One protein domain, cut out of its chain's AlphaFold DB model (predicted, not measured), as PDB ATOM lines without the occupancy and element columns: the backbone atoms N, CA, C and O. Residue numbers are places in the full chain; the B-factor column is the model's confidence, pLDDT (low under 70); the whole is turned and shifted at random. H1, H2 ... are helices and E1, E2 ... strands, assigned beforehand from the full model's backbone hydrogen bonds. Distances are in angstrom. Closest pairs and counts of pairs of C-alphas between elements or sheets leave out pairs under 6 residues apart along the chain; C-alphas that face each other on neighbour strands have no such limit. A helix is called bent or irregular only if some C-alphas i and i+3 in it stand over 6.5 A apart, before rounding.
ATOM      1  N   SER A   2      22.390  -6.028  35.189       74.81
ATOM      2  CA  SER A   2      22.920  -5.636  33.857       74.81
ATOM      3  C   SER A   2      22.890  -6.714  32.760       74.81
ATOM      4  O   SER A   2      22.804  -6.388  31.583       74.81
ATOM      5  N   ARG A   3      22.944  -8.005  33.123       86.38
ATOM      6  CA  ARG A   3      22.794  -9.112  32.163       86.38
ATOM      7  C   ARG A   3      21.402  -9.132  31.518       86.38
ATOM      8  O   ARG A   3      21.318  -9.198  30.301       86.38
ATOM      9  N   ALA A   4      20.343  -9.053  32.326       91.31
ATOM     10  CA  ALA A   4      18.968  -9.065  31.827       91.31
ATOM     11  C   ALA A   4      18.706  -7.858  30.913       91.31
ATOM     12  O   ALA A   4      18.175  -8.044  29.827       91.31
ATOM     13  N   ILE A   5      19.200  -6.675  31.302       93.31
ATOM     14  CA  ILE A   5      19.152  -5.458  30.478       93.31
ATOM     15  C   ILE A   5      19.875  -5.689  29.147       93.31
ATOM     16  O   ILE A   5      19.296  -5.506  28.090       93.31
ATOM     17  N   SER A   6      21.112  -6.194  29.162       93.94
ATOM     18  CA  SER A   6      21.849  -6.419  27.911       93.94
ATOM     19  C   SER A   6      21.194  -7.440  26.976       93.94
ATOM     20  O   SER A   6      21.283  -7.312  25.760       93.94
ATOM     21  N   GLU A   7      20.530  -8.458  27.530       96.31
ATOM     22  CA  GLU A   7      19.758  -9.418  26.741       96.31
ATOM     23  C   GLU A   7      18.462  -8.791  26.199       96.31
ATOM     24  O   GLU A   7      18.014  -9.161  25.114       96.31
ATOM     25  N   HIS A   8      17.852  -7.864  26.939       96.56
ATOM     26  CA  HIS A   8      16.693  -7.087  26.503       96.56
ATOM     27  C   HIS A   8      17.072  -6.183  25.319       96.56
ATOM     28  O   HIS A   8      16.549  -6.371  24.221       96.56
ATOM     29  N   GLU A   9      18.103  -5.347  25.482       96.00
ATOM     30  CA  GLU A   9      18.611  -4.452  24.430       96.00
ATOM     31  C   GLU A   9      19.076  -5.206  23.181       96.00
ATOM     32  O   GLU A   9      18.814  -4.794  22.050       96.00
ATOM     33  N   ALA A  10      19.706  -6.373  23.353       96.94
ATOM     34  CA  ALA A  10      20.088  -7.216  22.225       96.94
ATOM     35  C   ALA A  10      18.886  -7.588  21.340       96.94
ATOM     36  O   ALA A  10      19.032  -7.667  20.121       96.94
ATOM     37  N   ARG A  11      17.694  -7.800  21.916       97.94
ATOM     38  CA  ARG A  11      16.488  -8.135  21.143       97.94
ATOM     39  C   ARG A  11      15.934  -6.937  20.374       97.94
ATOM     40  O   ARG A  11      15.476  -7.147  19.253       97.94
ATOM     41  N   HIS A  12      16.038  -5.716  20.902       97.88
ATOM     42  CA  HIS A  12      15.706  -4.505  20.141       97.88
ATOM     43  C   HIS A  12      16.562  -4.390  18.873       97.88
ATOM     44  O   HIS A  12      16.043  -4.147  17.788       97.88
ATOM     45  N   ILE A  13      17.862  -4.668  18.978       98.06
ATOM     46  CA  ILE A  13      18.802  -4.597  17.846       98.06
ATOM     47  C   ILE A  13      18.506  -5.674  16.801       98.06
ATOM     48  O   ILE A  13      18.498  -5.403  15.600       98.06
ATOM     49  N   LEU A  14      18.229  -6.908  17.239       98.50
ATOM     50  CA  LEU A  14      17.818  -7.974  16.321       98.50
ATOM     51  C   LEU A  14      16.502  -7.617  15.612       98.50
ATOM     52  O   LEU A  14      16.366  -7.866  14.415       98.50
ATOM     53  N   ALA A  15      15.550  -7.005  16.320       98.25
ATOM     54  CA  ALA A  15      14.292  -6.558  15.732       98.25
ATOM     55  C   ALA A  15      14.495  -5.407  14.742       98.25
ATOM     56  O   ALA A  15      13.879  -5.411  13.680       98.25
ATOM     57  N   ALA A  16      15.414  -4.483  15.026       97.94
ATOM     58  CA  ALA A  16      15.810  -3.423  14.108       97.94
ATOM     59  C   ALA A  16      16.366  -3.982  12.789       97.94
ATOM     60  O   ALA A  16      15.937  -3.566  11.714       97.94
ATOM     61  N   ALA A  17      17.241  -4.992  12.854       98.44
ATOM     62  CA  ALA A  17      17.743  -5.705  11.676       98.44
ATOM     63  C   ALA A  17      16.608  -6.301  10.831       98.44
ATOM     64  O   ALA A  17      16.555  -6.111   9.614       98.44
ATOM     65  N   VAL A  18      15.663  -6.986  11.476       98.44
ATOM     66  CA  VAL A  18      14.488  -7.557  10.801       98.44
ATOM     67  C   VAL A  18      13.614  -6.456  10.190       98.44
ATOM     68  O   VAL A  18      13.168  -6.587   9.051       98.44
ATOM     69  N   ALA A  19      13.385  -5.364  10.920       97.38
ATOM     70  CA  ALA A  19      12.542  -4.255  10.496       97.38
ATOM     71  C   ALA A  19      13.112  -3.533   9.270       97.38
ATOM     72  O   ALA A  19      12.389  -3.339   8.291       97.38
ATOM     73  N   VAL A  20      14.405  -3.190   9.282       97.88
ATOM     74  CA  VAL A  20      15.057  -2.510   8.155       97.88
ATOM     75  C   VAL A  20      15.080  -3.408   6.922       97.88
ATOM     76  O   VAL A  20      14.697  -2.958   5.844       97.88
ATOM     77  N   GLU A  21      15.448  -4.686   7.060       98.19
ATOM     78  CA  GLU A  21      15.448  -5.621   5.923       98.19
ATOM     79  C   GLU A  21      14.040  -5.842   5.350       98.19
ATOM     80  O   GLU A  21      13.888  -6.045   4.147       98.19
ATOM     81  N   ARG A  22      12.994  -5.771   6.183       96.19
ATOM     82  CA  ARG A  22      11.601  -5.917   5.740       96.19
ATOM     83  C   ARG A  22      11.052  -4.660   5.062       96.19
ATOM     84  O   ARG A  22      10.350  -4.784   4.062       96.19
ATOM     85  N   ILE A  23      11.306  -3.476   5.618       94.88
ATOM     86  CA  ILE A  23      10.700  -2.216   5.152       94.88
ATOM     87  C   ILE A  23      11.530  -1.590   4.026       94.88
ATOM     88  O   ILE A  23      10.980  -1.144   3.020       94.88
ATOM     89  N   ALA A  24      12.854  -1.553   4.184       95.50
ATOM     90  CA  ALA A  24      13.761  -0.836   3.295       95.50
ATOM     91  C   ALA A  24      15.116  -1.567   3.150       95.50
ATOM     92  O   ALA A  24      16.155  -1.018   3.521       95.50
ATOM     93  N   PRO A  25      15.159  -2.776   2.552       96.88
ATOM     94  CA  PRO A  25      16.381  -3.594   2.475       96.88
ATOM     95  C   PRO A  25      17.548  -2.904   1.755       96.88
ATOM     96  O   PRO A  25      18.714  -3.145   2.064       96.88
ATOM     97  N   ALA A  26      17.258  -2.011   0.805       96.75
ATOM     98  CA  ALA A  26      18.281  -1.222   0.117       96.75
ATOM     99  C   ALA A  26      19.009  -0.230   1.047       96.75
ATOM    100  O   ALA A  26      20.129   0.166   0.743       96.75
ATOM    101  N   ARG A  27      18.387   0.144   2.172       96.06
ATOM    102  CA  ARG A  27      18.900   1.094   3.171       96.06
ATOM    103  C   ARG A  27      19.556   0.401   4.370       96.06
ATOM    104  O   ARG A  27      19.955   1.074   5.308       96.06
ATOM    105  N   TYR A  28      19.700  -0.929   4.355       97.12
ATOM    106  CA  TYR A  28      20.233  -1.689   5.494       97.12
ATOM    107  C   TYR A  28      21.618  -1.216   5.953       97.12
ATOM    108  O   TYR A  28      21.896  -1.154   7.145       97.12
ATOM    109  N   LYS A  29      22.480  -0.855   4.998       95.12
ATOM    110  CA  LYS A  29      23.839  -0.364   5.275       95.12
ATOM    111  C   LYS A  29      23.886   1.077   5.786       95.12
ATOM    112  O   LYS A  29      24.935   1.496   6.261       95.12
ATOM    113  N   ASP A  30      22.775   1.801   5.681       93.88
ATOM    114  CA  ASP A  30      22.629   3.177   6.155       93.88
ATOM    115  C   ASP A  30      22.020   3.223   7.565       93.88
ATOM    116  O   ASP A  30      21.757   4.308   8.082       93.88
ATOM    117  N   ALA A  31      21.703   2.060   8.146       96.56
ATOM    118  CA  ALA A  31      21.099   1.967   9.460       96.56
ATOM    119  C   ALA A  31      22.176   1.952  10.547       96.56
ATOM    120  O   ALA A  31      23.104   1.138  10.513       96.56
ATOM    121  N   GLU A  32      22.008   2.822  11.531       96.56
ATOM    122  CA  GLU A  32      22.885   2.952  12.684       96.56
ATOM    123  C   GLU A  32      22.129   2.610  13.964       96.56
ATOM    124  O   GLU A  32      20.920   2.816  14.087       96.56
ATOM    125  N   VAL A  33      22.863   2.042  14.913       95.69
ATOM    126  CA  VAL A  33      22.359   1.630  16.214       95.69
ATOM    127  C   VAL A  33      23.233   2.264  17.276       95.69
ATOM    128  O   VAL A  33      24.428   1.970  17.364       95.69
ATOM    129  N   SER A  34      22.625   3.093  18.113       94.81
ATOM    130  CA  SER A  34      23.270   3.650  19.295       94.81
ATOM    131  C   SER A  34      22.736   2.954  20.539       94.81
ATOM    132  O   SER A  34      21.526   2.788  20.684       94.81
ATOM    133  N   ILE A  35      23.631   2.514  21.425       92.50
ATOM    134  CA  ILE A  35      23.256   1.682  22.576       92.50
ATOM    135  C   ILE A  35      23.865   2.257  23.844       92.50
ATOM    136  O   ILE A  35      25.054   2.591  23.895       92.50
ATOM    137  N   LYS A  36      23.057   2.296  24.898       91.88
ATOM    138  CA  LYS A  36      23.483   2.617  26.253       91.88
ATOM    139  C   LYS A  36      22.972   1.535  27.194       91.88
ATOM    140  O   LYS A  36      21.783   1.267  27.253       91.88
ATOM    141  N   ILE A  37      23.872   0.922  27.958       91.06
ATOM    142  CA  ILE A  37      23.526  -0.052  29.000       91.06
ATOM    143  C   ILE A  37      24.224   0.365  30.288       91.06
ATOM    144  O   ILE A  37      25.441   0.545  30.307       91.06
ATOM    145  N   SER A  38      23.463   0.483  31.371       88.25
ATOM    146  CA  SER A  38      23.969   0.766  32.713       88.25
ATOM    147  C   SER A  38      23.591  -0.349  33.700       88.25
ATOM    148  O   SER A  38      23.161  -1.444  33.326       88.25
ATOM    149  N   ALA A  39      23.794  -0.104  34.998       85.75
ATOM    150  CA  ALA A  39      23.373  -1.032  36.043       85.75
ATOM    151  C   ALA A  39      21.842  -1.139  36.172       85.75
ATOM    152  O   ALA A  39      21.359  -2.185  36.615       85.75
ATOM    153  N   THR A  40      21.113  -0.080  35.804       88.00
ATOM    154  CA  THR A  40      19.676   0.093  36.081       88.00
ATOM    155  C   THR A  40      18.824   0.356  34.846       88.00
ATOM    156  O   THR A  40      17.618   0.166  34.918       88.00
ATOM    157  N   GLU A  41      19.419   0.788  33.735       88.31
ATOM    158  CA  GLU A  41      18.703   1.156  32.507       88.31
ATOM    159  C   GLU A  41      19.430   0.647  31.260       88.31
ATOM    160  O   GLU A  41      20.653   0.466  31.269       88.31
ATOM    161  N   GLY A  42      18.659   0.427  30.199       90.44
ATOM    162  CA  GLY A  42      19.119   0.149  28.847       90.44
ATOM    163  C   GLY A  42      18.346   1.023  27.865       90.44
ATOM    164  O   GLY A  42      17.209   1.403  28.141       90.44
ATOM    165  N   GLU A  43      18.997   1.412  26.776       91.75
ATOM    166  CA  GLU A  43      18.390   2.202  25.711       91.75
ATOM    167  C   GLU A  43      19.051   1.853  24.377       91.75
ATOM    168  O   GLU A  43      20.284   1.824  24.264       91.75
ATOM    169  N   VAL A  44      18.219   1.606  23.365       93.75
ATOM    170  CA  VAL A  44      18.624   1.372  21.979       93.75
ATOM    171  C   VAL A  44      17.919   2.383  21.089       93.75
ATOM    172  O   VAL A  44      16.693   2.447  21.041       93.75
ATOM    173  N   ILE A  45      18.710   3.146  20.345       93.50
ATOM    174  CA  ILE A  45      18.240   4.086  19.331       93.50
ATOM    175  C   ILE A  45      18.631   3.526  17.970       93.50
ATOM    176  O   ILE A  45      19.760   3.065  17.786       93.50
ATOM    177  N   VAL A  46      17.695   3.563  17.023       93.12
ATOM    178  CA  VAL A  46      17.900   3.082  15.656       93.12
ATOM    179  C   VAL A  46      17.499   4.173  14.683       93.12
ATOM    180  O   VAL A  46      16.365   4.652  14.714       93.12
ATOM    181  N   GLU A  47      18.417   4.524  13.795       94.56
ATOM    182  CA  GLU A  47      18.231   5.569  12.791       94.56
ATOM    183  C   GLU A  47      18.589   5.014  11.413       94.56
ATOM    184  O   GLU A  47      19.516   4.217  11.275       94.56
ATOM    185  N   VAL A  48      17.829   5.391  10.381       94.50
ATOM    186  CA  VAL A  48      18.056   4.945   8.999       94.50
ATOM    187  C   VAL A  48      18.302   6.152   8.100       94.50
ATOM    188  O   VAL A  48      17.367   6.823   7.650       94.50
ATOM    189  N   GLY A  49      19.575   6.387   7.778       90.75
ATOM    190  CA  GLY A  49      20.033   7.592   7.086       90.75
ATOM    191  C   GLY A  49      19.955   8.860   7.939       90.75
ATOM    192  O   GLY A  49      19.710   8.817   9.138       90.75
ATOM    193  N   ASP A  50      20.153  10.012   7.297       86.81
ATOM    194  CA  ASP A  50      20.131  11.313   7.972       86.81
ATOM    195  C   ASP A  50      18.687  11.764   8.249       86.81
ATOM    196  O   ASP A  50      17.960  12.174   7.334       86.81
ATOM    197  N   VAL A  51      18.272  11.653   9.513       81.69
ATOM    198  CA  VAL A  51      16.934  12.031  10.000       81.69
ATOM    199  C   VAL A  51      16.755  13.540  10.183       81.69
ATOM    200  O   VAL A  51      15.619  14.010  10.234       81.69
ATOM    201  N   ILE A  52      17.847  14.308  10.269       82.62
ATOM    202  CA  ILE A  52      17.811  15.768  10.437       82.62
ATOM    203  C   ILE A  52      17.557  16.433   9.080       82.62
ATOM    204  O   ILE A  52      16.804  17.403   8.990       82.62
ATOM    205  N   ALA A  53      18.173  15.903   8.020       80.50
ATOM    206  CA  ALA A  53      18.110  16.490   6.687       80.50
ATOM    207  C   ALA A  53      16.893  16.053   5.843       80.50
ATOM    208  O   ALA A  53      16.465  16.822   4.980       80.50
ATOM    209  N   ASP A  54      16.326  14.853   6.054       88.12
ATOM    210  CA  ASP A  54      15.221  14.319   5.232       88.12
ATOM    211  C   ASP A  54      14.043  13.793   6.087       88.12
ATOM    212  O   ASP A  54      14.166  12.750   6.739       88.12
ATOM    213  N   PRO A  55      12.854  14.430   6.026       85.94
ATOM    214  CA  PRO A  55      11.654  13.971   6.732       85.94
ATOM    215  C   PRO A  55      11.231  12.526   6.417       85.94
ATOM    216  O   PRO A  55      10.606  11.874   7.252       85.94
ATOM    217  N   ARG A  56      11.575  11.992   5.239       87.69
ATOM    218  CA  ARG A  56      11.267  10.596   4.877       87.69
ATOM    219  C   ARG A  56      12.144   9.601   5.632       87.69
ATOM    220  O   ARG A  56      11.696   8.495   5.923       87.69
ATOM    221  N   ASN A  57      13.381   9.983   5.960       91.00
ATOM    222  CA  ASN A  57      14.250   9.170   6.814       91.00
ATOM    223  C   ASN A  57      13.743   9.170   8.257       91.00
ATOM    224  O   ASN A  57      13.830   8.140   8.925       91.00
ATOM    225  N   LEU A  58      13.163  10.282   8.724       89.50
ATOM    226  CA  LEU A  58      12.511  10.341  10.032       89.50
ATOM    227  C   LEU A  58      11.322   9.374  10.106       89.50
ATOM    228  O   LEU A  58      11.249   8.578  11.037       89.50
ATOM    229  N   GLU A  59      10.425   9.397   9.117       90.62
ATOM    230  CA  GLU A  59       9.280   8.477   9.071       90.62
ATOM    231  C   GLU A  59       9.733   7.007   9.036       90.62
ATOM    232  O   GLU A  59       9.248   6.185   9.817       90.62
ATOM    233  N   LEU A  60      10.711   6.678   8.186       92.00
ATOM    234  CA  LEU A  60      11.279   5.330   8.117       92.00
ATOM    235  C   LEU A  60      11.906   4.908   9.453       92.00
ATOM    236  O   LEU A  60      11.654   3.798   9.923       92.00
ATOM    237  N   SER A  61      12.686   5.787  10.083       93.00
ATOM    238  CA  SER A  61      13.316   5.513  11.380       93.00
ATOM    239  C   SER A  61      12.274   5.304  12.475       93.00
ATOM    240  O   SER A  61      12.423   4.394  13.280       93.00
ATOM    241  N   GLN A  62      11.168   6.055  12.471       92.25
ATOM    242  CA  GLN A  62      10.055   5.852  13.406       92.25
ATOM    243  C   GLN A  62       9.358   4.502  13.203       92.25
ATOM    244  O   GLN A  62       9.054   3.817  14.179       92.25
ATOM    245  N   GLN A  63       9.130   4.084  11.953       94.00
ATOM    246  CA  GLN A  63       8.561   2.764  11.659       94.00
ATOM    247  C   GLN A  63       9.500   1.632  12.100       94.00
ATOM    248  O   GLN A  63       9.051   0.641  12.677       94.00
ATOM    249  N   VAL A  64      10.805   1.783  11.857       95.56
ATOM    250  CA  VAL A  64      11.827   0.821  12.290       95.56
ATOM    251  C   VAL A  64      11.922   0.775  13.813       95.56
ATOM    252  O   VAL A  64      11.905  -0.316  14.371       95.56
ATOM    253  N   ALA A  65      11.951   1.925  14.488       94.69
ATOM    254  CA  ALA A  65      11.988   2.016  15.945       94.69
ATOM    255  C   ALA A  65      10.752   1.371  16.587       94.69
ATOM    256  O   ALA A  65      10.882   0.609  17.540       94.69
ATOM    257  N   ALA A  66       9.561   1.583  16.020       94.62
ATOM    258  CA  ALA A  66       8.334   0.939  16.487       94.62
ATOM    259  C   ALA A  66       8.382  -0.594  16.386       94.62
ATOM    260  O   ALA A  66       7.907  -1.292  17.281       94.62
ATOM    261  N   LEU A  67       8.978  -1.141  15.324       96.31
ATOM    262  CA  LEU A  67       9.176  -2.588  15.203       96.31
ATOM    263  C   LEU A  67      10.337  -3.103  16.060       96.31
ATOM    264  O   LEU A  67      10.278  -4.229  16.548       96.31
ATOM    265  N   ALA A  68      11.375  -2.297  16.274       97.06
ATOM    266  CA  ALA A  68      12.463  -2.628  17.184       97.06
ATOM    267  C   ALA A  68      11.957  -2.735  18.631       97.06
ATOM    268  O   ALA A  68      12.339  -3.659  19.349       97.06
ATOM    269  N   ALA A  69      11.044  -1.845  19.028       95.62
ATOM    270  CA  ALA A  69      10.440  -1.771  20.356       95.62
ATOM    271  C   ALA A  69       9.732  -3.071  20.783       95.62
ATOM    272  O   ALA A  69       9.767  -3.433  21.952       95.62
ATOM    273  N   VAL A  70       9.145  -3.832  19.848       95.81
ATOM    274  CA  VAL A  70       8.509  -5.130  20.168       95.81
ATOM    275  C   VAL A  70       9.483  -6.305  20.237       95.81
ATOM    276  O   VAL A  70       9.098  -7.399  20.647       95.81
ATOM    277  N   GLY A  71      10.744  -6.114  19.841       97.19
ATOM    278  CA  GLY A  71      11.762  -7.164  19.807       97.19
ATOM    279  C   GLY A  71      11.880  -7.999  21.090       97.19
ATOM    280  O   GLY A  71      11.949  -9.229  20.988       97.19
ATOM    281  N   PRO A  72      11.868  -7.398  22.296       97.56
ATOM    282  CA  PRO A  72      11.964  -8.130  23.555       97.56
ATOM    283  C   PRO A  72      10.874  -9.181  23.782       97.56
ATOM    284  O   PRO A  72      11.153 -10.196  24.425       97.56
ATOM    285  N   ALA A  73       9.683  -9.013  23.192       96.88
ATOM    286  CA  ALA A  73       8.597  -9.995  23.269       96.88
ATOM    287  C   ALA A  73       8.996 -11.369  22.707       96.88
ATOM    288  O   ALA A  73       8.472 -12.386  23.147       96.88
ATOM    289  N   ALA A  74      10.006 -11.438  21.832       96.62
ATOM    290  CA  ALA A  74      10.563 -12.696  21.330       96.62
ATOM    291  C   ALA A  74      11.144 -13.615  22.416       96.62
ATOM    292  O   ALA A  74      11.395 -14.786  22.135       96.62
ATOM    293  N   ARG A  75      11.363 -13.115  23.642       95.00
ATOM    294  CA  ARG A  75      11.759 -13.953  24.782       95.00
ATOM    295  C   ARG A  75      10.667 -14.934  25.225       95.00
ATOM    296  O   ARG A  75      11.007 -15.897  25.901       95.00
ATOM    297  N   ALA A  76       9.403 -14.648  24.916       93.75
ATOM    298  CA  ALA A  76       8.269 -15.481  25.282       93.75
ATOM    299  C   ALA A  76       7.922 -16.438  24.133       93.75
ATOM    300  O   ALA A  76       7.800 -16.025  22.975       93.75
ATOM    301  N   ASP A  77       7.783 -17.724  24.454       90.19
ATOM    302  CA  ASP A  77       7.548 -18.780  23.462       90.19
ATOM    303  C   ASP A  77       6.166 -18.651  22.792       90.19
ATOM    304  O   ASP A  77       6.013 -18.971  21.613       90.19
ATOM    305  N   ASP A  78       5.187 -18.117  23.524       90.62
ATOM    306  CA  ASP A  78       3.792 -17.896  23.128       90.62
ATOM    307  C   ASP A  78       3.523 -16.494  22.545       90.62
ATOM    308  O   ASP A  78       2.388 -16.167  22.199       90.62
ATOM    309  N   ALA A  79       4.554 -15.656  22.367       92.69
ATOM    310  CA  ALA A  79       4.391 -14.274  21.903       92.69
ATOM    311  C   ALA A  79       3.648 -14.151  20.557       92.69
ATOM    312  O   ALA A  79       2.913 -13.191  20.336       92.69
ATOM    313  N   LEU A  80       3.819 -15.112  19.645       91.12
ATOM    314  CA  LEU A  80       3.107 -15.092  18.361       91.12
ATOM    315  C   LEU A  80       1.611 -15.385  18.527       91.12
ATOM    316  O   LEU A  80       0.800 -14.733  17.869       91.12
ATOM    317  N   ASP A  81       1.248 -16.290  19.435       89.19
ATOM    318  CA  ASP A  81      -0.148 -16.623  19.732       89.19
ATOM    319  C   ASP A  81      -0.846 -15.433  20.408       89.19
ATOM    320  O   ASP A  81      -1.956 -15.051  20.026       89.19
ATOM    321  N   LEU A  82      -0.160 -14.775  21.348       88.94
ATOM    322  CA  LEU A  82      -0.634 -13.559  22.013       88.94
ATOM    323  C   LEU A  82      -0.844 -12.397  21.020       88.94
ATOM    324  O   LEU A  82      -1.873 -11.713  21.070       88.94
ATOM    325  N   LEU A  83       0.085 -12.189  20.073       88.56
ATOM    326  CA  LEU A  83      -0.054 -11.185  19.005       88.56
ATOM    327  C   LEU A  83      -1.206 -11.520  18.049       88.56
ATOM    328  O   LEU A  83      -1.971 -10.624  17.680       88.56
ATOM    329  N   GLN A  84      -1.375 -12.794  17.684       84.88
ATOM    330  CA  GLN A  84      -2.488 -13.256  16.848       84.88
ATOM    331  C   GLN A  84      -3.842 -13.045  17.542       84.88
ATOM    332  O   GLN A  84      -4.804 -12.607  16.908       84.88
ATOM    333  N   ALA A  85      -3.904 -13.286  18.852       86.88
ATOM    334  CA  ALA A  85      -5.070 -13.026  19.691       86.88
ATOM    335  C   ALA A  85      -5.274 -11.533  20.022       86.88
ATOM    336  O   ALA A  85      -6.257 -11.182  20.677       86.88
ATOM    337  N   LYS A  86      -4.373 -10.646  19.569       86.25
ATOM    338  CA  LYS A  86      -4.366  -9.198  19.849       86.25
ATOM    339  C   LYS A  86      -4.342  -8.864  21.348       86.25
ATOM    340  O   LYS A  86      -4.854  -7.825  21.764       86.25
ATOM    341  N   GLN A  87      -3.730  -9.726  22.158       89.44
ATOM    342  CA  GLN A  87      -3.586  -9.550  23.604       89.44
ATOM    343  C   GLN A  87      -2.371  -8.667  23.920       89.44
ATOM    344  O   GLN A  87      -1.363  -9.128  24.449       89.44
ATOM    345  N   TRP A  88      -2.458  -7.383  23.566       88.75
ATOM    346  CA  TRP A  88      -1.333  -6.448  23.677       88.75
ATOM    347  C   TRP A  88      -0.808  -6.274  25.104       88.75
ATOM    348  O   TRP A  88       0.404  -6.243  25.281       88.75
ATOM    349  N   ASP A  89      -1.674  -6.248  26.117       92.12
ATOM    350  CA  ASP A  89      -1.233  -6.149  27.517       92.12
ATOM    351  C   ASP A  89      -0.359  -7.349  27.921       92.12
ATOM    352  O   ASP A  89       0.681  -7.182  28.557       92.12
ATOM    353  N   ALA A  90      -0.725  -8.552  27.465       92.06
ATOM    354  CA  ALA A  90       0.063  -9.757  27.698       92.06
ATOM    355  C   ALA A  90       1.403  -9.717  26.948       92.06
ATOM    356  O   ALA A  90       2.402 -10.185  27.474       92.06
ATOM    357  N   ILE A  91       1.459  -9.117  25.753       92.25
ATOM    358  CA  ILE A  91       2.719  -8.898  25.020       92.25
ATOM    359  C   ILE A  91       3.636  -7.919  25.743       92.25
ATOM    360  O   ILE A  91       4.843  -8.153  25.811       92.25
ATOM    361  N   VAL A  92       3.074  -6.841  26.287       93.12
ATOM    362  CA  VAL A  92       3.822  -5.856  27.071       93.12
ATOM    363  C   VAL A  92       4.457  -6.525  28.284       93.12
ATOM    364  O   VAL A  92       5.662  -6.405  28.485       93.12
ATOM    365  N   GLU A  93       3.685  -7.309  29.035       93.75
ATOM    366  CA  GLU A  93       4.190  -8.056  30.189       93.75
ATOM    367  C   GLU A  93       5.207  -9.138  29.780       93.75
ATOM    368  O   GLU A  93       6.309  -9.229  30.332       93.75
ATOM    369  N   ALA A  94       4.881  -9.927  28.756       90.50
ATOM    370  CA  ALA A  94       5.720 -11.012  28.270       90.50
ATOM    371  C   ALA A  94       7.057 -10.508  27.722       90.50
ATOM    372  O   ALA A  94       8.068 -11.176  27.925       90.50
ATOM    373  N   GLY A  95       7.089  -9.342  27.076       92.62
ATOM    374  CA  GLY A  95       8.301  -8.697  26.574       92.62
ATOM    375  C   GLY A  95       9.028  -7.819  27.588       92.62
ATOM    376  O   GLY A  95      10.178  -7.475  27.328       92.62
ATOM    377  N   ASP A  96       8.414  -7.510  28.736       93.56
ATOM    378  CA  ASP A  96       8.873  -6.453  29.656       93.56
ATOM    379  C   ASP A  96       9.013  -5.103  28.935       93.56
ATOM    380  O   ASP A  96       9.999  -4.392  29.098       93.56
ATOM    381  N   LEU A  97       8.046  -4.800  28.059       93.44
ATOM    382  CA  LEU A  97       8.078  -3.608  27.218       93.44
ATOM    383  C   LEU A  97       7.831  -2.367  28.073       93.44
ATOM    384  O   LEU A  97       6.879  -2.303  28.856       93.44
ATOM    385  N   SER A  98       8.666  -1.350  27.892       91.31
ATOM    386  CA  SER A  98       8.488  -0.083  28.582       91.31
ATOM    387  C   SER A  98       7.271   0.670  28.038       91.31
ATOM    388  O   SER A  98       6.776   0.437  26.933       91.31
ATOM    389  N   ARG A  99       6.803   1.671  28.789       89.56
ATOM    390  CA  ARG A  99       5.772   2.588  28.283       89.56
ATOM    391  C   ARG A  99       6.211   3.294  26.991       89.56
ATOM    392  O   ARG A  99       5.368   3.549  26.136       89.56
ATOM    393  N   ALA A 100       7.502   3.601  26.850       88.25
ATOM    394  CA  ALA A 100       8.033   4.234  25.647       88.25
ATOM    395  C   ALA A 100       7.924   3.303  24.428       88.25
ATOM    396  O   ALA A 100       7.493   3.751  23.366       88.25
ATOM    397  N   ASP A 101       8.198   2.007  24.604       91.69
ATOM    398  CA  ASP A 101       8.051   0.993  23.549       91.69
ATOM    399  C   ASP A 101       6.609   0.903  23.046       91.69
ATOM    400  O   ASP A 101       6.343   0.914  21.842       91.69
ATOM    401  N   VAL A 102       5.655   0.883  23.980       87.50
ATOM    402  CA  VAL A 102       4.221   0.857  23.661       87.50
ATOM    403  C   VAL A 102       3.799   2.119  22.908       87.50
ATOM    404  O   VAL A 102       3.061   2.042  21.922       87.50
ATOM    405  N   GLU A 103       4.280   3.288  23.339       87.94
ATOM    406  CA  GLU A 103       3.979   4.560  22.679       87.94
ATOM    407  C   GLU A 103       4.546   4.630  21.250       87.94
ATOM    408  O   GLU A 103       3.876   5.184  20.373       87.94
ATOM    409  N   LEU A 104       5.721   4.042  20.984       88.62
ATOM    410  CA  LEU A 104       6.306   3.982  19.637       88.62
ATOM    411  C   LEU A 104       5.413   3.206  18.664       88.62
ATOM    412  O   LEU A 104       5.140   3.684  17.564       88.62
ATOM    413  N   ILE A 105       4.901   2.045  19.078       84.81
ATOM    414  CA  ILE A 105       4.007   1.224  18.247       84.81
ATOM    415  C   ILE A 105       2.690   1.956  18.001       84.81
ATOM    416  O   ILE A 105       2.237   2.041  16.859       84.81
ATOM    417  N   ALA A 106       2.097   2.531  19.051       83.12
ATOM    418  CA  ALA A 106       0.814   3.225  18.972       83.12
ATOM    419  C   ALA A 106       0.845   4.457  18.053       83.12
ATOM    420  O   ALA A 106      -0.171   4.807  17.455       83.12
ATOM    421  N   ARG A 107       2.001   5.122  17.944       83.56
ATOM    422  CA  ARG A 107       2.201   6.301  17.083       83.56
ATOM    423  C   ARG A 107       2.745   5.956  15.698       83.56
ATOM    424  O   ARG A 107       2.858   6.848  14.861       83.56
ATOM    425  N   SER A 108       3.098   4.697  15.454       79.94
ATOM    426  CA  SER A 108       3.664   4.280  14.177       79.94
ATOM    427  C   SER A 108       2.614   4.309  13.062       79.94
ATOM    428  O   SER A 108       1.480   3.868  13.238       79.94
ATOM    429  N   ALA A 109       3.002   4.786  11.877       79.81
ATOM    430  CA  ALA A 109       2.165   4.755  10.674       79.81
ATOM    431  C   ALA A 109       2.182   3.370   9.986       79.81
ATOM    432  O   ALA A 109       2.210   3.270   8.759       79.81
ATOM    433  N   LEU A 110       2.220   2.283  10.766       83.25
ATOM    434  CA  LEU A 110       2.253   0.919  10.237       83.25
ATOM    435  C   LEU A 110       0.845   0.491   9.773       83.25
ATOM    436  O   LEU A 110      -0.090   0.565  10.570       83.25
ATOM    437  N   PRO A 111       0.669  -0.008   8.530       78.94
ATOM    438  CA  PRO A 111      -0.649  -0.395   8.010       78.94
ATOM    439  C   PRO A 111      -1.366  -1.489   8.817       78.94
ATOM    440  O   PRO A 111      -2.586  -1.461   8.943       78.94
ATOM    441  N   ASP A 112      -0.610  -2.445   9.364       86.62
ATOM    442  CA  ASP A 112      -1.098  -3.476  10.288       86.62
ATOM    443  C   ASP A 112      -0.047  -3.690  11.393       86.62
ATOM    444  O   ASP A 112       0.895  -4.472  11.208       86.62
ATOM    445  N   PRO A 113      -0.151  -2.966  12.525       84.88
ATOM    446  CA  PRO A 113       0.836  -3.030  13.599       84.88
ATOM    447  C   PRO A 113       0.948  -4.419  14.234       84.88
ATOM    448  O   PRO A 113       2.048  -4.830  14.590       84.88
ATOM    449  N   SER A 114      -0.155  -5.169  14.345       86.88
ATOM    450  CA  SER A 114      -0.147  -6.515  14.931       86.88
ATOM    451  C   SER A 114       0.589  -7.506  14.038       86.88
ATOM    452  O   SER A 114       1.470  -8.222  14.514       86.88
ATOM    453  N   LEU A 115       0.290  -7.520  12.736       89.00
ATOM    454  CA  LEU A 115       0.997  -8.385  11.795       89.00
ATOM    455  C   LEU A 115       2.469  -7.978  11.659       89.00
ATOM    456  O   LEU A 115       3.359  -8.831  11.645       89.00
ATOM    457  N   ALA A 116       2.753  -6.677  11.582       91.44
ATOM    458  CA  ALA A 116       4.121  -6.182  11.492       91.44
ATOM    459  C   ALA A 116       4.942  -6.526  12.752       91.44
ATOM    460  O   ALA A 116       6.089  -6.959  12.620       91.44
ATOM    461  N   ALA A 117       4.343  -6.422  13.943       92.94
ATOM    462  CA  ALA A 117       4.960  -6.861  15.191       92.94
ATOM    463  C   ALA A 117       5.197  -8.377  15.209       92.94
ATOM    464  O   ALA A 117       6.279  -8.814  15.597       92.94
ATOM    465  N   ALA A 118       4.250  -9.180  14.715       94.12
ATOM    466  CA  ALA A 118       4.424 -10.629  14.610       94.12
ATOM    467  C   ALA A 118       5.611 -10.994  13.707       94.12
ATOM    468  O   ALA A 118       6.421 -11.845  14.074       94.12
ATOM    469  N   HIS A 119       5.780 -10.306  12.570       94.94
ATOM    470  CA  HIS A 119       6.960 -10.472  11.712       94.94
ATOM    471  C   HIS A 119       8.264 -10.111  12.430       94.94
ATOM    472  O   HIS A 119       9.246 -10.842  12.294       94.94
ATOM    473  N   ALA A 120       8.285  -9.010  13.187       96.69
ATOM    474  CA  ALA A 120       9.462  -8.600  13.948       96.69
ATOM    475  C   ALA A 120       9.824  -9.650  15.012       96.69
ATOM    476  O   ALA A 120      10.951 -10.145  15.025       96.69
ATOM    477  N   VAL A 121       8.857 -10.064  15.834       97.44
ATOM    478  CA  VAL A 121       9.040 -11.068  16.894       97.44
ATOM    479  C   VAL A 121       9.492 -12.414  16.325       97.44
ATOM    480  O   VAL A 121      10.494 -12.965  16.781       97.44
ATOM    481  N   ALA A 122       8.820 -12.925  15.288       97.12
ATOM    482  CA  ALA A 122       9.205 -14.180  14.641       97.12
ATOM    483  C   ALA A 122      10.612 -14.099  14.022       97.12
ATOM    484  O   ALA A 122      11.390 -15.052  14.115       97.12
ATOM    485  N   GLY A 123      10.972 -12.951  13.438       98.06
ATOM    486  CA  GLY A 123      12.308 -12.712  12.897       98.06
ATOM    487  C   GLY A 123      13.391 -12.704  13.979       98.06
ATOM    488  O   GLY A 123      14.448 -13.310  13.792       98.06
ATOM    489  N   VAL A 124      13.128 -12.089  15.137       98.38
ATOM    490  CA  VAL A 124      14.045 -12.131  16.288       98.38
ATOM    491  C   VAL A 124      14.219 -13.560  16.787       98.38
ATOM    492  O   VAL A 124      15.356 -13.987  16.975       98.38
ATOM    493  N   GLN A 125      13.132 -14.324  16.936       97.50
ATOM    494  CA  GLN A 125      13.206 -15.733  17.336       97.50
ATOM    495  C   GLN A 125      14.073 -16.548  16.360       97.50
ATOM    496  O   GLN A 125      14.932 -17.316  16.794       97.50
ATOM    497  N   ALA A 126      13.932 -16.329  15.047       97.44
ATOM    498  CA  ALA A 126      14.770 -16.975  14.035       97.44
ATOM    499  C   ALA A 126      16.255 -16.570  14.144       97.44
ATOM    500  O   ALA A 126      17.146 -17.418  14.048       97.44
ATOM    501  N   LEU A 127      16.558 -15.289  14.382       97.88
ATOM    502  CA  LEU A 127      17.937 -14.830  14.608       97.88
ATOM    503  C   LEU A 127      18.541 -15.435  15.882       97.88
ATOM    504  O   LEU A 127      19.676 -15.913  15.852       97.88
ATOM    505  N   GLN A 128      17.784 -15.472  16.980       96.44
ATOM    506  CA  GLN A 128      18.225 -16.080  18.235       96.44
ATOM    507  C   GLN A 128      18.467 -17.583  18.085       96.44
ATOM    508  O   GLN A 128      19.487 -18.082  18.562       96.44
ATOM    509  N   ALA A 129      17.592 -18.294  17.370       95.50
ATOM    510  CA  ALA A 129      17.763 -19.715  17.087       95.50
ATOM    511  C   ALA A 129      19.059 -19.994  16.309       95.50
ATOM    512  O   ALA A 129      19.789 -20.924  16.650       95.50
ATOM    513  N   ARG A 130      19.403 -19.155  15.321       94.81
ATOM    514  CA  ARG A 130      20.658 -19.288  14.555       94.81
ATOM    515  C   ARG A 130      21.908 -18.992  15.371       94.81
ATOM    516  O   ARG A 130      22.915 -19.674  15.203       94.81
ATOM    517  N   LEU A 131      21.862 -17.978  16.232       92.25
ATOM    518  CA  LEU A 131      22.961 -17.687  17.156       92.25
ATOM    519  C   LEU A 131      23.134 -18.808  18.193       92.25
ATOM    520  O   LEU A 131      24.241 -19.039  18.687       92.25
ATOM    521  N   GLY A 132      22.034 -19.478  18.542       93.75
ATOM    522  CA  GLY A 132      21.945 -20.356  19.696       93.75
ATOM    523  C   GLY A 132      22.085 -19.582  21.012       93.75
ATOM    524  O   GLY A 132      22.507 -18.424  21.052       93.75
ATOM    525  N   LEU A 133      21.771 -20.243  22.129       91.62
ATOM    526  CA  LEU A 133      21.817 -19.606  23.450       91.62
ATOM    527  C   LEU A 133      23.205 -19.024  23.762       91.62
ATOM    528  O   LEU A 133      23.323 -17.873  24.171       91.62
ATOM    529  N   ALA A 134      24.272 -19.792  23.528       93.56
ATOM    530  CA  ALA A 134      25.634 -19.343  23.812       93.56
ATOM    531  C   ALA A 134      26.057 -18.146  22.939       93.56
ATOM    532  O   ALA A 134      26.681 -17.211  23.446       93.56
ATOM    533  N   GLY A 135      25.700 -18.152  21.649       94.56
ATOM    534  CA  GLY A 135      26.002 -17.054  20.733       94.56
ATOM    535  C   GLY A 135      25.238 -15.785  21.092       94.56
ATOM    536  O   GLY A 135      25.839 -14.714  21.163       94.56
ATOM    537  N   PHE A 136      23.951 -15.910  21.421       95.69
ATOM    538  CA  PHE A 136      23.128 -14.788  21.870       95.69
ATOM    539  C   PHE A 136      23.659 -14.166  23.171       95.69
ATOM    540  O   PHE A 136      23.837 -12.953  23.250       95.69
ATOM    541  N   LEU A 137      23.994 -14.988  24.172       95.19
ATOM    542  CA  LEU A 137      24.557 -14.496  25.433       95.19
ATOM    543  C   LEU A 137      25.916 -13.816  25.236       95.19
ATOM    544  O   LEU A 137      26.213 -12.823  25.901       95.19
ATOM    545  N   LYS A 138      26.745 -14.327  24.316       95.75
ATOM    546  CA  LYS A 138      28.012 -13.688  23.952       95.75
ATOM    547  C   LYS A 138      27.773 -12.333  23.286       95.75
ATOM    548  O   LYS A 138      28.439 -11.375  23.660       95.75
ATOM    549  N   PHE A 139      26.821 -12.250  22.358       95.00
ATOM    550  CA  PHE A 139      26.434 -11.001  21.701       95.00
ATOM    551  C   PHE A 139      25.959  -9.953  22.719       95.00
ATOM    552  O   PHE A 139      26.560  -8.885  22.809       95.00
ATOM    553  N   ALA A 140      24.987 -10.294  23.571       94.94
ATOM    554  CA  ALA A 140      24.489  -9.410  24.629       94.94
ATOM    555  C   ALA A 140      25.607  -8.944  25.582       94.94
ATOM    556  O   ALA A 140      25.712  -7.763  25.915       94.94
ATOM    557  N   LYS A 141      26.503  -9.860  25.981       94.06
ATOM    558  CA  LYS A 141      27.672  -9.520  26.802       94.06
ATOM    559  C   LYS A 141      28.598  -8.530  26.094       94.06
ATOM    560  O   LYS A 141      29.050  -7.591  26.741       94.06
ATOM    561  N   THR A 142      28.887  -8.733  24.808       92.56
ATOM    562  CA  THR A 142      29.734  -7.821  24.028       92.56
ATOM    563  C   THR A 142      29.144  -6.415  24.002       92.56
ATOM    564  O   THR A 142      29.866  -5.473  24.308       92.56
ATOM    565  N   LEU A 143      27.839  -6.274  23.746       91.38
ATOM    566  CA  LEU A 143      27.167  -4.968  23.753       91.38
ATOM    567  C   LEU A 143      27.330  -4.246  25.096       91.38
ATOM    568  O   LEU A 143      27.745  -3.089  25.146       91.38
ATOM    569  N   ARG A 144      27.066  -4.954  26.198       91.38
ATOM    570  CA  ARG A 144      27.222  -4.418  27.555       91.38
ATOM    571  C   ARG A 144      28.659  -3.999  27.848       91.38
ATOM    572  O   ARG A 144      28.890  -2.931  28.406       91.38
ATOM    573  N   ASP A 145      29.621  -4.857  27.521       91.00
ATOM    574  CA  ASP A 145      31.028  -4.598  27.812       91.00
ATOM    575  C   ASP A 145      31.550  -3.405  26.993       91.00
ATOM    576  O   ASP A 145      32.334  -2.615  27.518       91.00
ATOM    577  N   SER A 146      31.063  -3.219  25.763       86.75
ATOM    578  CA  SER A 146      31.340  -2.028  24.957       86.75
ATOM    579  C   SER A 146      30.717  -0.756  25.543       86.75
ATOM    580  O   SER A 146      31.392   0.271  25.597       86.75
ATOM    581  N   CYS A 147      29.477  -0.814  26.047       86.06
ATOM    582  CA  CYS A 147      28.811   0.337  26.679       86.06
ATOM    583  C   CYS A 147      29.524   0.825  27.953       86.06
ATOM    584  O   CYS A 147      29.472   2.009  28.276       86.06
ATOM    585  N   ASN A 148      30.221  -0.063  28.669       80.88
ATOM    586  CA  ASN A 148      31.018   0.320  29.840       80.88
ATOM    587  C   ASN A 148      32.257   1.161  29.480       80.88
ATOM    588  O   ASN A 148      32.840   1.784  30.366       80.88
ATOM    589  N   GLN A 149      32.700   1.135  28.218       76.19
ATOM    590  CA  GLN A 149      33.904   1.837  27.765       76.19
ATOM    591  C   GLN A 149      33.577   3.215  27.180       76.19
ATOM    592  O   GLN A 149      34.320   4.163  27.421       76.19
ATOM    593  N   ALA A 150      32.472   3.327  26.438       74.88
ATOM    594  CA  ALA A 150      31.948   4.575  25.892       74.88
ATOM    595  C   ALA A 150      30.505   4.384  25.394       74.88
ATOM    596  O   ALA A 150      30.067   3.255  25.154       74.88
ATOM    597  N   PHE A 151      29.791   5.494  25.181       73.75
ATOM    598  CA  PHE A 151      28.628   5.485  24.294       73.75
ATOM    599  C   PHE A 151      29.118   5.219  22.872       73.75
ATOM    600  O   PHE A 151      30.045   5.882  22.406       73.75
ATOM    601  N   ASN A 152      28.520   4.237  22.212       79.19
ATOM    602  CA  ASN A 152      28.967   3.769  20.913       79.19
ATOM    603  C   ASN A 152      27.775   3.712  19.958       79.19
ATOM    604  O   ASN A 152      26.683   3.264  20.324       79.19
ATOM    605  N   THR A 153      28.038   4.134  18.729       91.19
ATOM    606  CA  THR A 153      27.152   3.977  17.582       91.19
ATOM    607  C   THR A 153      27.815   2.984  16.640       91.19
ATOM    608  O   THR A 153      29.007   3.100  16.348       91.19
ATOM    609  N   TRP A 154      27.055   1.993  16.190       94.38
ATOM    610  CA  TRP A 154      27.508   0.975  15.247       94.38
ATOM    611  C   TRP A 154      26.638   0.984  14.013       94.38
ATOM    612  O   TRP A 154      25.438   1.256  14.091       94.38
ATOM    613  N   ARG A 155      27.212   0.576  12.885       96.00
ATOM    614  CA  ARG A 155      26.379   0.237  11.736       96.00
ATOM    615  C   ARG A 155      25.661  -1.074  12.019       96.00
ATOM    616  O   ARG A 155      26.233  -2.015  12.575       96.00
ATOM    617  N   LEU A 156      24.398  -1.157  11.623       96.62
ATOM    618  CA  LEU A 156      23.566  -2.329  11.879       96.62
ATOM    619  C   LEU A 156      24.159  -3.604  11.261       96.62
ATOM    620  O   LEU A 156      24.048  -4.679  11.849       96.62
ATOM    621  N   ASP A 157      24.840  -3.489  10.117       96.69
ATOM    622  CA  ASP A 157      25.489  -4.604   9.424       96.69
ATOM    623  C   ASP A 157      26.755  -5.137  10.116       96.69
ATOM    624  O   ASP A 157      27.142  -6.281   9.871       96.69
ATOM    625  N   GLU A 158      27.352  -4.362  11.026       94.94
ATOM    626  CA  GLU A 158      28.457  -4.801  11.888       94.94
ATOM    627  C   GLU A 158      27.964  -5.666  13.053       94.94
ATOM    628  O   GLU A 158      28.685  -6.553  13.519       94.94
ATOM    629  N   LEU A 159      26.732  -5.429  13.514       95.25
ATOM    630  CA  LEU A 159      26.105  -6.179  14.603       95.25
ATOM    631  C   LEU A 159      25.345  -7.405  14.083       95.25
ATOM    632  O   LEU A 159      25.452  -8.497  14.644       95.25
ATOM    633  N   VAL A 160      24.578  -7.228  13.006       97.12
ATOM    634  CA  VAL A 160      23.737  -8.260  12.399       97.12
ATOM    635  C   VAL A 160      23.950  -8.241  10.885       97.12
ATOM    636  O   VAL A 160      23.469  -7.330  10.208       97.12
ATOM    637  N   PRO A 161      24.618  -9.254  10.303       96.94
ATOM    638  CA  PRO A 161      24.815  -9.314   8.860       96.94
ATOM    639  C   PRO A 161      23.484  -9.315   8.101       96.94
ATOM    640  O   PRO A 161      22.581 -10.090   8.424       96.94
ATOM    641  N   GLN A 162      23.385  -8.520   7.029       97.75
ATOM    642  CA  GLN A 162      22.153  -8.403   6.236       97.75
ATOM    643  C   GLN A 162      21.642  -9.761   5.723       97.75
ATOM    644  O   GLN A 162      20.441 -10.008   5.680       97.75
ATOM    645  N   SER A 163      22.541 -10.683   5.364       97.81
ATOM    646  CA  SER A 163      22.161 -12.034   4.931       97.81
ATOM    647  C   SER A 163      21.428 -12.824   6.020       97.81
ATOM    648  O   SER A 163      20.477 -13.546   5.716       97.81
ATOM    649  N   ALA A 164      21.830 -12.665   7.285       97.88
ATOM    650  CA  ALA A 164      21.165 -13.286   8.423       97.88
ATOM    651  C   ALA A 164      19.785 -12.660   8.660       97.88
ATOM    652  O   ALA A 164      18.807 -13.395   8.816       97.88
ATOM    653  N   ALA A 165      19.689 -11.325   8.607       98.06
ATOM    654  CA  ALA A 165      18.419 -10.605   8.711       98.06
ATOM    655  C   ALA A 165      17.442 -11.021   7.600       98.06
ATOM    656  O   ALA A 165      16.306 -11.391   7.885       98.06
ATOM    657  N   ARG A 166      17.902 -11.092   6.345       98.38
ATOM    658  CA  ARG A 166      17.093 -11.537   5.197       98.38
ATOM    659  C   ARG A 166      16.550 -12.940   5.383       98.38
ATOM    660  O   ARG A 166      15.370 -13.196   5.150       98.38
ATOM    661  N   SER A 167      17.415 -13.856   5.806       97.94
ATOM    662  CA  SER A 167      17.006 -15.229   6.069       97.94
ATOM    663  C   SER A 167      15.990 -15.288   7.216       97.94
ATOM    664  O   SER A 167      15.064 -16.091   7.169       97.94
ATOM    665  N   ALA A 168      16.131 -14.446   8.246       98.06
ATOM    666  CA  ALA A 168      15.173 -14.347   9.349       98.06
ATOM    667  C   ALA A 168      13.812 -13.811   8.896       98.06
ATOM    668  O   ALA A 168      12.795 -14.386   9.260       98.06
ATOM    669  N   VAL A 169      13.792 -12.764   8.065       98.00
ATOM    670  CA  VAL A 169      12.560 -12.214   7.481       98.00
ATOM    671  C   VAL A 169      11.822 -13.280   6.672       98.00
ATOM    672  O   VAL A 169      10.606 -13.410   6.803       98.00
ATOM    673  N   ARG A 170      12.547 -14.077   5.874       97.50
ATOM    674  CA  ARG A 170      11.952 -15.173   5.099       97.50
ATOM    675  C   ARG A 170      11.351 -16.257   5.997       97.50
ATOM    676  O   ARG A 170      10.189 -16.595   5.821       97.50
ATOM    677  N   GLU A 171      12.107 -16.762   6.972       96.81
ATOM    678  CA  GLU A 171      11.609 -17.789   7.905       96.81
ATOM    679  C   GLU A 171      10.427 -17.287   8.746       96.81
ATOM    680  O   GLU A 171       9.473 -18.025   8.981       96.81
ATOM    681  N   ALA A 172      10.450 -16.019   9.166       94.81
ATOM    682  CA  ALA A 172       9.330 -15.392   9.857       94.81
ATOM    683  C   ALA A 172       8.074 -15.357   8.980       94.81
ATOM    684  O   ALA A 172       6.986 -15.657   9.464       94.81
ATOM    685  N   ALA A 173       8.215 -15.008   7.698       93.38
ATOM    686  CA  ALA A 173       7.101 -15.006   6.758       93.38
ATOM    687  C   ALA A 173       6.529 -16.413   6.537       93.38
ATOM    688  O   ALA A 173       5.315 -16.569   6.585       93.38
ATOM    689  N   GLU A 174       7.381 -17.429   6.371       91.75
ATOM    690  CA  GLU A 174       6.957 -18.832   6.236       91.75
ATOM    691  C   GLU A 174       6.192 -19.309   7.482       91.75
ATOM    692  O   GLU A 174       5.082 -19.826   7.376       91.75
ATOM    693  N   ARG A 175       6.730 -19.052   8.681       89.56
ATOM    694  CA  ARG A 175       6.085 -19.435   9.944       89.56
ATOM    695  C   ARG A 175       4.753 -18.716  10.175       89.56
ATOM    696  O   ARG A 175       3.828 -19.304  10.728       89.56
ATOM    697  N   LEU A 176       4.654 -17.442   9.800       89.19
ATOM    698  CA  LEU A 176       3.418 -16.675   9.953       89.19
ATOM    699  C   LEU A 176       2.368 -17.057   8.910       89.19
ATOM    700  O   LEU A 176       1.187 -17.060   9.245       89.19
ATOM    701  N   ASP A 177       2.770 -17.426   7.692       84.88
ATOM    702  CA  ASP A 177       1.851 -17.980   6.690       84.88
ATOM    703  C   ASP A 177       1.177 -19.256   7.218       84.88
ATOM    704  O   ASP A 177      -0.047 -19.381   7.163       84.88
ATOM    705  N   ASP A 178       1.943 -20.141   7.867       76.50
ATOM    706  CA  ASP A 178       1.405 -21.337   8.525       76.50
ATOM    707  C   ASP A 178       0.393 -21.012   9.644       76.50
ATOM    708  O   ASP A 178      -0.581 -21.749   9.829       76.50
ATOM    709  N   LEU A 179       0.588 -19.911  10.381       73.62
ATOM    710  CA  LEU A 179      -0.290 -19.485  11.483       73.62
ATOM    711  C   LEU A 179      -1.554 -18.751  11.008       73.62
ATOM    712  O   LEU A 179      -2.631 -18.923  11.586       73.62
ATOM    713  N   LEU A 180      -1.441 -17.930   9.963       70.88
ATOM    714  CA  LEU A 180      -2.544 -17.138   9.403       70.88
ATOM    715  C   LEU A 180      -3.394 -17.946   8.421       70.88
ATOM    716  O   LEU A 180      -4.600 -17.712   8.272       70.88
ATOM    717  N   HIS A 181      -2.782 -18.921   7.758       66.00
ATOM    718  CA  HIS A 181      -3.423 -19.788   6.786       66.00
ATOM    719  C   HIS A 181      -3.144 -21.256   7.089       66.00
ATOM    720  O   HIS A 181      -2.640 -21.944   6.199       66.00
ATOM    721  N   PRO A 182      -3.540 -21.780   8.271       55.47
ATOM    722  CA  PRO A 182      -3.235 -23.145   8.686       55.47
ATOM    723  C   PRO A 182      -3.683 -24.159   7.630       55.47
ATOM    724  O   PRO A 182      -4.829 -24.611   7.565       55.47
ATOM    725  N   ASN A 183      -2.734 -24.517   6.767       53.66
ATOM    726  CA  ASN A 183      -2.818 -25.533   5.736       53.66
ATOM    727  C   ASN A 183      -4.013 -25.452   4.760       53.66
ATOM    728  O   ASN A 183      -4.571 -26.489   4.406       53.66
ATOM    729  N   THR A 184      -4.413 -24.285   4.238       55.16
ATOM    730  CA  THR A 184      -5.479 -24.282   3.204       55.16
ATOM    731  C   THR A 184      -4.984 -24.697   1.816       55.16
ATOM    732  O   THR A 184      -5.734 -25.342   1.089       55.16
ATOM    733  N   ALA A 185      -3.756 -24.366   1.407       55.56
ATOM    734  CA  ALA A 185      -3.252 -24.701   0.068       55.56
ATOM    735  C   ALA A 185      -2.830 -26.178  -0.045       55.56
ATOM    736  O   ALA A 185      -3.297 -26.885  -0.936       55.56
ATOM    737  N   LEU A 186      -2.037 -26.681   0.905       56.81
ATOM    738  CA  LEU A 186      -1.586 -28.077   0.942       56.81
ATOM    739  C   LEU A 186      -2.727 -29.071   1.204       56.81
ATOM    740  O   LEU A 186      -2.747 -30.128   0.576       56.81
ATOM    741  N   LYS A 187      -3.724 -28.733   2.043       55.22
ATOM    742  CA  LYS A 187      -4.943 -29.557   2.170       55.22
ATOM    743  C   LYS A 187      -5.798 -29.512   0.908       55.22
ATOM    744  O   LYS A 187      -6.326 -30.551   0.543       55.22
ATOM    745  N   ARG A 188      -5.915 -28.367   0.217       57.62
ATOM    746  CA  ARG A 188      -6.629 -28.287  -1.074       57.62
ATOM    747  C   ARG A 188      -5.947 -29.133  -2.148       57.62
ATOM    748  O   ARG A 188      -6.636 -29.844  -2.870       57.62
ATOM    749  N   ILE A 189      -4.616 -29.093  -2.224       67.25
ATOM    750  CA  ILE A 189      -3.837 -29.909  -3.161       67.25
ATOM    751  C   ILE A 189      -3.962 -31.392  -2.801       67.25
ATOM    752  O   ILE A 189      -4.358 -32.164  -3.663       67.25
ATOM    753  N   LYS A 190      -3.739 -31.789  -1.537       69.94
ATOM    754  CA  LYS A 190      -3.933 -33.182  -1.093       69.94
ATOM    755  C   LYS A 190      -5.352 -33.681  -1.353       69.94
ATOM    756  O   LYS A 190      -5.505 -34.718  -1.978       69.94
ATOM    757  N   ALA A 191      -6.374 -32.925  -0.953       65.94
ATOM    758  CA  ALA A 191      -7.770 -33.300  -1.166       65.94
ATOM    759  C   ALA A 191      -8.103 -33.447  -2.656       65.94
ATOM    760  O   ALA A 191      -8.828 -34.363  -3.033       65.94
ATOM    761  N   ARG A 192      -7.546 -32.585  -3.517       76.31
ATOM    762  CA  ARG A 192      -7.695 -32.703  -4.969       76.31
ATOM    763  C   ARG A 192      -6.985 -33.945  -5.515       76.31
ATOM    764  O   ARG A 192      -7.606 -34.697  -6.253       76.31
ATOM    765  N   THR A 193      -5.729 -34.187  -5.141       79.25
ATOM    766  CA  THR A 193      -4.966 -35.363  -5.592       79.25
ATOM    767  C   THR A 193      -5.605 -36.673  -5.117       79.25
ATOM    768  O   THR A 193      -5.644 -37.652  -5.855       79.25
ATOM    769  N   GLU A 194      -6.152 -36.697  -3.906       79.25
ATOM    770  CA  GLU A 194      -6.808 -37.868  -3.316       79.25
ATOM    771  C   GLU A 194      -8.190 -38.122  -3.946       79.25
ATOM    772  O   GLU A 194      -8.529 -39.265  -4.251       79.25
ATOM    773  N   ALA A 195      -8.938 -37.061  -4.271       73.94
ATOM    774  CA  ALA A 195     -10.164 -37.156  -5.063       73.94
ATOM    775  C   ALA A 195      -9.902 -37.644  -6.501       73.94
ATOM    776  O   ALA A 195     -10.638 -38.487  -7.008       73.94
ATOM    777  N   GLU A 196      -8.840 -37.160  -7.154       81.31
ATOM    778  CA  GLU A 196      -8.427 -37.618  -8.489       81.31
ATOM    779  C   GLU A 196      -8.042 -39.113  -8.481       81.31
ATOM    780  O   GLU A 196      -8.396 -39.841  -9.413       81.31
ATOM    781  N   ARG A 197      -7.404 -39.596  -7.404       80.56
ATOM    782  CA  ARG A 197      -7.044 -41.014  -7.228       80.56
ATOM    783  C   ARG A 197      -8.270 -41.918  -7.069       80.56
ATOM    784  O   ARG A 197      -8.379 -42.924  -7.766       80.56
ATOM    785  N   LEU A 198      -9.227 -41.531  -6.223       74.44
ATOM    786  CA  LEU A 198     -10.473 -42.284  -6.011       74.44
ATOM    787  C   LEU A 198     -11.327 -42.378  -7.288       74.44
ATOM    788  O   LEU A 198     -11.956 -43.402  -7.546       74.44
ATOM    789  N   VAL A 199     -11.321 -41.334  -8.124       75.06
ATOM    790  CA  VAL A 199     -12.022 -41.335  -9.421       75.06
ATOM    791  C   VAL A 199     -11.360 -42.274 -10.440       75.06
ATOM    792  O   VAL A 199     -12.058 -42.825 -11.292       75.06
ATOM    793  N   GLN A 200     -10.039 -42.465 -10.379       69.62
ATOM    794  CA  GLN A 200      -9.338 -43.433 -11.230       69.62
ATOM    795  C   GLN A 200      -9.551 -44.877 -10.762       69.62
ATOM    796  O   GLN A 200      -9.752 -45.754 -11.599       69.62
ATOM    797  N   GLU A 201      -9.562 -45.113  -9.449       71.62
ATOM    798  CA  GLU A 201      -9.785 -46.440  -8.858       71.62
ATOM    799  C   GLU A 201     -11.243 -46.918  -9.025       71.62
ATOM    800  O   GLU A 201     -11.474 -48.103  -9.226       71.62
ATOM    801  N   GLY A 202     -12.231 -46.014  -9.027       61.00
ATOM    802  CA  GLY A 202     -13.652 -46.356  -9.219       61.00
ATOM    803  C   GLY A 202     -14.111 -46.552 -10.673       61.00
ATOM    804  O   GLY A 202     -15.301 -46.755 -10.907       61.00
ATOM    805  N   LYS A 203     -13.208 -46.435 -11.656       55.47
ATOM    806  CA  LYS A 203     -13.487 -46.642 -13.094       55.47
ATOM    807  C   LYS A 203     -12.894 -47.945 -13.654       55.47
ATOM    808  O   LYS A 203     -13.006 -48.166 -14.861       55.47
TER     809      LYS A 203
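This is residues 2 to 203 of the 204 residues of an uncharacterized protein of Salipiger pacificus (UniProt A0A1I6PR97). A body of crossing helices is built round H1, which has a small three-stranded sheet on one side and H4, H8a and H10 on the other, while residues 181 to 203, with H11, stick out as a long arm. H3 is beside the sheet next to E2; farther out, H7 packs on H3, and the helical hairpin H5 and H6 packs on H8a and H4. The printed part has 202 residues, mostly helix, in the order H1 H2 E1 E2 H3 H4 H5 H6 H7 H8 E3 H9 H10 H11; the sheet, E2 E1 E3, is antiparallel. The whole is only just compact, close to loose, with a radius of gyration of the C-alphas of 19.5 A; the arm makes the length in its spans of 79 by 38 by 32 A.

H1, residues 2 to 23, begins at C-alpha 2 (22.920, -5.636, 33.857) and is 31.4 A long. H2, residues 25 to 30, is irregular: C-alphas 26 and 29 are 7.6 A apart. E1, residues 31 to 37, and E2, residues 42 to 48, form a hairpin. H3, residues 55 to 69, is 20.9 A long; H4, 71 to 75, H5, 79 to 84, H6, 88 to 95, and H7, 99 to 107, follow. H8, residues 113 to 147, was assigned as one helix by its hydrogen bonds but is bent, C-alphas 130 and 133 being 9.0 A apart; its arms are H8a, 113 to 130, and H8b, 133 to 147. After E3, 152 to 155, and H9, 156 to 159, come H10, 162 to 180, 26.4 A long, and H11, 184 to 201, ending at C-alpha 201 (-9.785, -46.440, -8.858).

H1 runs along the strands at a height over the sheet of 9.0 A. H8b, on the same face, stands up from the sheet at 64 degrees; these make two layers, helices on one face of a sheet. N 34 and O 45 of E1 and E2 are 2.9 A apart, and N 33 and O 154 of E1 and E3 2.8 A, within hydrogen-bond range. H1 touches H8a at a steep tilt of 64 degrees, closest at the C-alphas of Ala 15 and Ala 120, 5.5 A. H10 touches H8a, closest at the C-alphas of Gly 123 and Ala 168, 4.8 A. H9 touches H2, closest at the C-alphas of Lys 29 and Asp 157, 6.2 A. Every O i to N i+4 pair is within hydrogen-bond range in H1, H3, H5, H6, H7, H8a, H8b, H10 and H11; H2 has 0 of 2 and H4 0 of 1, against 2 of 3 and 2 of 2 O i to N i+3 pairs, and H9 is too short for an i+4 pair.

The C-alphas farthest apart, of Gln 149 and Lys 203, are 79.2 A apart. The printed part has no cut and no long link. Low confidence, pLDDT under 70, falls on residues 181 to 191, 200, and 202 to 203.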